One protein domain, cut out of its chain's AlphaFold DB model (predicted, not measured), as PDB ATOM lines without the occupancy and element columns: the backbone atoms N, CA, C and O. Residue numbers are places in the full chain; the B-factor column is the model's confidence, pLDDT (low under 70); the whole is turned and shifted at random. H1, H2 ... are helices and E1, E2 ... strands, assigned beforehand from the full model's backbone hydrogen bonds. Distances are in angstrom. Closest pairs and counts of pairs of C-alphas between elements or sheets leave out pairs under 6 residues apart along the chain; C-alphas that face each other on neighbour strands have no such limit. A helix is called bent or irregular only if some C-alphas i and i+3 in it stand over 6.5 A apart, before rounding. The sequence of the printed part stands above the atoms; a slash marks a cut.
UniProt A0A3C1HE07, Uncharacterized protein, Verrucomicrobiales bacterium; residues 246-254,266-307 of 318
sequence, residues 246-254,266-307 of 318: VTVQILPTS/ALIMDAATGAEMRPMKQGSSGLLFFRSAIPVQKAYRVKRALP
ATOM      1  N   VAL A 246     210.846 136.745 176.999       75.00
ATOM      2  CA  VAL A 246     209.907 136.675 175.877       75.00
ATOM      3  C   VAL A 246     209.134 135.367 175.926       75.00
ATOM      4  O   VAL A 246     209.724 134.288 175.939       75.00
ATOM      5  N   THR A 247     207.808 135.458 175.924       71.44
ATOM      6  CA  THR A 247     206.924 134.304 175.774       71.44
ATOM      7  C   THR A 247     206.858 133.894 174.307       71.44
ATOM      8  O   THR A 247     206.564 134.701 173.423       71.44
ATOM      9  N   VAL A 248     207.168 132.624 174.049       71.56
ATOM     10  CA  VAL A 248     207.153 132.024 172.715       71.56
ATOM     11  C   VAL A 248     206.188 130.847 172.739       71.56
ATOM     12  O   VAL A 248     206.310 129.965 173.588       71.56
ATOM     13  N   GLN A 249     205.233 130.831 171.816       71.44
ATOM     14  CA  GLN A 249     204.281 129.739 171.638       71.44
ATOM     15  C   GLN A 249     204.440 129.161 170.234       71.44
ATOM     16  O   GLN A 249     204.549 129.903 169.261       71.44
ATOM     17  N   ILE A 250     204.453 127.836 170.116       68.50
ATOM     18  CA  ILE A 250     204.450 127.151 168.822       68.50
ATOM     19  C   ILE A 250     203.056 126.568 168.638       68.50
ATOM     20  O   ILE A 250     202.651 125.702 169.411       68.50
ATOM     21  N   LEU A 251     202.323 127.041 167.631       72.75
ATOM     22  CA  LEU A 251     201.004 126.518 167.288       72.75
ATOM     23  C   LEU A 251     201.036 125.841 165.914       72.75
ATOM     24  O   LEU A 251     201.740 126.308 165.018       72.75
ATOM     25  N   PRO A 252     200.283 124.749 165.710       70.94
ATOM     26  CA  PRO A 252     200.106 124.184 164.378       70.94
ATOM     27  C   PRO A 252     199.418 125.203 163.461       70.94
ATOM     28  O   PRO A 252     198.480 125.884 163.879       70.94
ATOM     29  N   THR A 253     199.862 125.309 162.207       77.75
ATOM     30  CA  THR A 253     199.165 126.154 161.226       77.75
ATOM     31  C   THR A 253     197.949 125.427 160.679       77.75
ATOM     32  O   THR A 253     198.025 124.244 160.343       77.75
ATOM     33  N   SER A 254     196.833 126.139 160.550       78.56
ATOM     34  CA  SER A 254     195.650 125.649 159.853       78.56
ATOM     35  C   SER A 254     195.544 126.270 158.463       78.56
ATOM     36  O   SER A 254     195.790 127.467 158.305       78.56
ATOM     37  N   ALA A 266     203.422 127.669 163.296       75.75
ATOM     38  CA  ALA A 266     203.544 129.097 163.505       75.75
ATOM     39  C   ALA A 266     204.243 129.347 164.840       75.75
ATOM     40  O   ALA A 266     203.865 128.788 165.871       75.75
ATOM     41  N   LEU A 267     205.248 130.217 164.812       74.88
ATOM     42  CA  LEU A 267     205.874 130.752 166.009       74.88
ATOM     43  C   LEU A 267     205.164 132.055 166.382       74.88
ATOM     44  O   LEU A 267     205.209 133.024 165.627       74.88
ATOM     45  N   ILE A 268     204.507 132.072 167.535       77.12
ATOM     46  CA  ILE A 268     203.810 133.237 168.078       77.12
ATOM     47  C   ILE A 268     204.652 133.826 169.206       77.12
ATOM     48  O   ILE A 268     205.123 133.110 170.090       77.12
ATOM     49  N   MET A 269     204.842 135.141 169.159       79.25
ATOM     50  CA  MET A 269     205.582 135.901 170.161       79.25
ATOM     51  C   MET A 269     204.773 137.136 170.554       79.25
ATOM     52  O   MET A 269     204.514 137.996 169.712       79.25
ATOM     53  N   ASP A 270     204.430 137.257 171.838       73.06
ATOM     54  CA  ASP A 270     203.511 138.295 172.340       73.06
ATOM     55  C   ASP A 270     204.093 139.724 172.260       73.06
ATOM     56  O   ASP A 270     203.368 140.710 172.374       73.06
ATOM     57  N   ALA A 271     205.407 139.853 172.030       75.31
ATOM     58  CA  ALA A 271     206.135 141.125 171.955       75.31
ATOM     59  C   ALA A 271     206.866 141.350 170.615       75.31
ATOM     60  O   ALA A 271     207.829 142.126 170.559       75.31
ATOM     61  N   ALA A 272     206.446 140.668 169.543       80.25
ATOM     62  CA  ALA A 272     207.023 140.851 168.214       80.25
ATOM     63  C   ALA A 272     206.720 142.255 167.659       80.25
ATOM     64  O   ALA A 272     205.573 142.686 167.582       80.25
ATOM     65  N   THR A 273     207.761 142.973 167.249       81.56
ATOM     66  CA  THR A 273     207.674 144.302 166.628       81.56
ATOM     67  C   THR A 273     207.811 144.264 165.111       81.56
ATOM     68  O   THR A 273     207.508 145.250 164.447       81.56
ATOM     69  N   GLY A 274     208.289 143.151 164.557       81.69
ATOM     70  CA  GLY A 274     208.411 142.959 163.117       81.69
ATOM     71  C   GLY A 274     209.070 141.629 162.777       81.69
ATOM     72  O   GLY A 274     209.722 141.018 163.622       81.69
ATOM     73  N   ALA A 275     208.919 141.205 161.528       84.38
ATOM     74  CA  ALA A 275     209.611 140.050 160.976       84.38
ATOM     75  C   ALA A 275     210.193 140.413 159.604       84.38
ATOM     76  O   ALA A 275     209.547 141.114 158.826       84.38
ATOM     77  N   GLU A 276     211.402 139.948 159.305       85.25
ATOM     78  CA  GLU A 276     212.085 140.195 158.031       85.25
ATOM     79  C   GLU A 276     212.759 138.908 157.558       85.25
ATOM     80  O   GLU A 276     213.428 138.233 158.334       85.25
ATOM     81  N   MET A 277     212.635 138.575 156.275       82.56
ATOM     82  CA  MET A 277     213.458 137.527 155.672       82.56
ATOM     83  C   MET A 277     214.762 138.141 155.179       82.56
ATOM     84  O   MET A 277     214.741 139.007 154.307       82.56
ATOM     85  N   ARG A 278     215.899 137.671 155.699       84.81
ATOM     86  CA  ARG A 278     217.218 138.161 155.295       84.81
ATOM     87  C   ARG A 278     218.085 137.028 154.743       84.81
ATOM     88  O   ARG A 278     218.176 135.972 155.373       84.81
ATOM     89  N   PRO A 279     218.751 137.216 153.592       80.06
ATOM     90  CA  PRO A 279     219.709 136.236 153.098       80.06
ATOM     91  C   PRO A 279     220.924 136.165 154.036       80.06
ATOM     92  O   PRO A 279     221.572 137.175 154.311       80.06
ATOM     93  N   MET A 280     221.236 134.967 154.529       80.62
ATOM     94  CA  MET A 280     222.442 134.652 155.297       80.62
ATOM     95  C   MET A 280     223.287 133.599 154.565       80.62
ATOM     96  O   MET A 280     222.845 132.993 153.591       80.62
ATOM     97  N   LYS A 281     224.526 133.367 155.024       73.88
ATOM     98  CA  LYS A 281     225.502 132.477 154.352       73.88
ATOM     99  C   LYS A 281     225.011 131.033 154.139       73.88
ATOM    100  O   LYS A 281     225.545 130.355 153.270       73.88
ATOM    101  N   GLN A 282     224.020 130.572 154.905       74.62
ATOM    102  CA  GLN A 282     223.424 129.229 154.811       74.62
ATOM    103  C   GLN A 282     221.980 129.230 154.269       74.62
ATOM    104  O   GLN A 282     221.282 128.227 154.379       74.62
ATOM    105  N   GLY A 283     221.526 130.335 153.668       78.25
ATOM    106  CA  GLY A 283     220.180 130.479 153.106       78.25
ATOM    107  C   GLY A 283     219.410 131.669 153.681       78.25
ATOM    108  O   GLY A 283     219.924 132.441 154.492       78.25
ATOM    109  N   SER A 284     218.165 131.844 153.244       76.31
ATOM    110  CA  SER A 284     217.278 132.892 153.762       76.31
ATOM    111  C   SER A 284     216.826 132.550 155.179       76.31
ATOM    112  O   SER A 284     216.183 131.526 155.390       76.31
ATOM    113  N   SER A 285     217.147 133.409 156.144       78.94
ATOM    114  CA  SER A 285     216.750 133.261 157.548       78.94
ATOM    115  C   SER A 285     215.684 134.291 157.907       78.94
ATOM    116  O   SER A 285     215.789 135.458 157.526       78.94
ATOM    117  N   GLY A 286     214.658 133.864 158.641       79.31
ATOM    118  CA  GLY A 286     213.662 134.763 159.215       79.31
ATOM    119  C   GLY A 286     214.209 135.421 160.477       79.31
ATOM    120  O   GLY A 286     214.573 134.739 161.429       79.31
ATOM    121  N   LEU A 287     214.276 136.745 160.482       77.62
ATOM    122  CA  LEU A 287     214.581 137.564 161.646       77.62
ATOM    123  C   LEU A 287     213.268 137.993 162.289       77.62
ATOM    124  O   LEU A 287     212.398 138.544 161.618       77.62
ATOM    125  N   LEU A 288     213.149 137.776 163.594       79.94
ATOM    126  CA  LEU A 288     212.042 138.264 164.408       79.94
ATOM    127  C   LEU A 288     212.576 139.344 165.343       79.94
ATOM    128  O   LEU A 288     213.460 139.096 166.163       79.94
ATOM    129  N   PHE A 289     212.042 140.552 165.209       81.44
ATOM    130  CA  PHE A 289     212.349 141.667 166.094       81.44
ATOM    131  C   PHE A 289     211.320 141.687 167.214       81.44
ATOM    132  O   PHE A 289     210.122 141.595 166.950       81.44
ATOM    133  N   PHE A 290     211.764 141.837 168.456       82.50
ATOM    134  CA  PHE A 290     210.882 141.898 169.615       82.50
ATOM    135  C   PHE A 290     211.415 142.876 170.659       82.50
ATOM    136  O   PHE A 290     212.596 143.233 170.668       82.50
ATOM    137  N   ARG A 291     210.539 143.298 171.572       78.19
ATOM    138  CA  ARG A 291     210.931 144.073 172.755       78.19
ATOM    139  C   ARG A 291     211.034 143.153 173.960       78.19
ATOM    140  O   ARG A 291     210.077 142.471 174.306       78.19
ATOM    141  N   SER A 292     212.197 143.147 174.604       75.88
ATOM    142  CA  SER A 292     212.372 142.443 175.872       75.88
ATOM    143  C   SER A 292     211.596 143.156 176.981       75.88
ATOM    144  O   SER A 292     211.645 144.384 177.088       75.88
ATOM    145  N   ALA A 293     210.921 142.382 177.833       73.19
ATOM    146  CA  ALA A 293     210.289 142.889 179.053       73.19
ATOM    147  C   ALA A 293     211.324 143.334 180.108       73.19
ATOM    148  O   ALA A 293     210.990 144.017 181.077       73.19
ATOM    149  N   ILE A 294     212.593 142.955 179.924       75.75
ATOM    150  CA  ILE A 294     213.686 143.205 180.855       75.75
ATOM    151  C   ILE A 294     214.695 144.160 180.194       75.75
ATOM    152  O   ILE A 294     215.084 143.966 179.043       75.75
ATOM    153  N   PRO A 295     215.194 145.189 180.904       79.56
ATOM    154  CA  PRO A 295     216.262 146.033 180.385       79.56
ATOM    155  C   PRO A 295     217.496 145.206 179.999       79.56
ATOM    156  O   PRO A 295     217.973 144.388 180.787       79.56
ATOM    157  N   VAL A 296     218.069 145.487 178.828       74.62
ATOM    158  CA  VAL A 296     219.207 144.756 178.233       74.62
ATOM    159  C   VAL A 296     220.367 144.537 179.220       74.62
ATOM    160  O   VAL A 296     220.955 143.461 179.283       74.62
ATOM    161  N   GLN A 297     220.664 145.526 180.067       78.44
ATOM    162  CA  GLN A 297     221.725 145.435 181.080       78.44
ATOM    163  C   GLN A 297     221.456 144.366 182.153       78.44
ATOM    164  O   GLN A 297     222.392 143.724 182.630       78.44
ATOM    165  N   LYS A 298     220.189 144.161 182.535       74.88
ATOM    166  CA  LYS A 298     219.791 143.100 183.469       74.88
ATOM    167  C   LYS A 298     219.849 141.732 182.788       74.88
ATOM    168  O   LYS A 298     220.376 140.805 183.394       74.88
ATOM    169  N   ALA A 299     219.429 141.631 181.526       69.69
ATOM    170  CA  ALA A 299     219.536 140.398 180.739       69.69
ATOM    171  C   ALA A 299     220.996 139.904 180.625       69.69
ATOM    172  O   ALA A 299     221.280 138.741 180.897       69.69
ATOM    173  N   TYR A 300     221.957 140.799 180.355       74.56
ATOM    174  CA  TYR A 300     223.384 140.435 180.321       74.56
ATOM    175  C   TYR A 300     223.940 139.968 181.672       74.56
ATOM    176  O   TYR A 300     224.792 139.079 181.710       74.56
ATOM    177  N   ARG A 301     223.481 140.552 182.788       74.81
ATOM    178  CA  ARG A 301     223.893 140.117 184.134       74.81
ATOM    179  C   ARG A 301     223.358 138.727 184.463       74.81
ATOM    180  O   ARG A 301     224.110 137.917 184.989       74.81
ATOM    181  N   VAL A 302     222.103 138.451 184.110       72.75
ATOM    182  CA  VAL A 302     221.492 137.125 184.281       72.75
ATOM    183  C   VAL A 302     222.220 136.092 183.419       72.75
ATOM    184  O   VAL A 302     222.615 135.056 183.940       72.75
ATOM    185  N   LYS A 303     222.519 136.409 182.151       72.25
ATOM    186  CA  LYS A 303     223.276 135.516 181.258       72.25
ATOM    187  C   LYS A 303     224.661 135.155 181.805       72.25
ATOM    188  O   LYS A 303     225.077 134.010 181.705       72.25
ATOM    189  N   ARG A 304     225.373 136.112 182.416       74.06
ATOM    190  CA  ARG A 304     226.692 135.871 183.039       74.06
ATOM    191  C   ARG A 304     226.634 135.058 184.334       74.06
ATOM    192  O   ARG A 304     227.656 134.510 184.728       74.06
ATOM    193  N   ALA A 305     225.487 135.033 185.007       73.94
ATOM    194  CA  ALA A 305     225.291 134.285 186.246       73.94
ATOM    195  C   ALA A 305     224.831 132.835 186.005       73.94
ATOM    196  O   ALA A 305     224.806 132.050 186.951       73.94
ATOM    197  N   LEU A 306     224.468 132.476 184.768       72.19
ATOM    198  CA  LEU A 306     224.088 131.112 184.411       72.19
ATOM    199  C   LEU A 306     225.338 130.217 184.296       72.19
ATOM    200  O   LEU A 306     226.339 130.639 183.710       72.19
ATOM    201  N   PRO A 307     225.309 128.989 184.846       70.00
ATOM    202  CA  PRO A 307     226.391 128.026 184.669       70.00
ATOM    203  C   PRO A 307     226.530 127.634 183.187       70.00
ATOM    204  O   PRO A 307     225.531 127.644 182.463       70.00
TER     205      PRO A 307
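Overview. This is residues 246 to 254 and 266 to 307 of the 318 residues of an uncharacterized protein of Verrucomicrobiales bacterium (UniProt A0A3C1HE07). A long, bent two-stranded hairpin, E3 and E4, makes the main ribbon; a shorter two-stranded ribbon, E1 and E2, is joined to one end of it, and residues 295 to 307, with helix H1, stick out free beyond that same end. The 51 printed residues hold four named strands and one named helix, in the order E1, E2, E3, E4, H1, a mixed class of helices and strands. The two sheets, E3 - E4 and E1 - E2, are antiparallel. The whole is only just loose, close to extended, with a radius of gyration of the C-alphas of 14.2 A and spans of 37 by 30 by 23 A.

Along the chain. Find C-alpha 272 at (207.023, 140.851, 168.214); from there E3, residues 272 to 280, runs 21.0 A and bends by 52 degrees at residue 277. E4, residues 283 to 290, returns over 22.1 A to C-alpha 290 at (210.882, 141.898, 169.615). E1 is residues 248 to 254, 18.4 A long, and E2 residues 266 to 269. H1, residues 296 to 305, ends 14.5 A on, at (225.291, 134.285, 186.246).

Arrangement. In the hairpin E3 and E4, at 160 degrees, look for N 276 and O 287, 2.9 A apart and within hydrogen-bond range. E2 and E3 meet only through their link. E1 and E2 are antiparallel at 147 degrees, with N 249 and O 268 within range at 2.9 A. E2 and E4 are only just apart, their closest C-alphas 8.0 A from each other. H1 is apart from E1, E2 and E3; every O i to N i+4 pair in it is within range.

Size, cuts and confidence. The C-alphas of Ser 254 and Ala 305, the two farthest apart, are 40.6 A from each other. Residues 255 to 265 are not printed, and C-alphas 254 and 266 stand 9.4 A apart across this cut. The links printed whole are tight. Mean pLDDT of the printed part is 76.5; residues 250 and 299 are under 70.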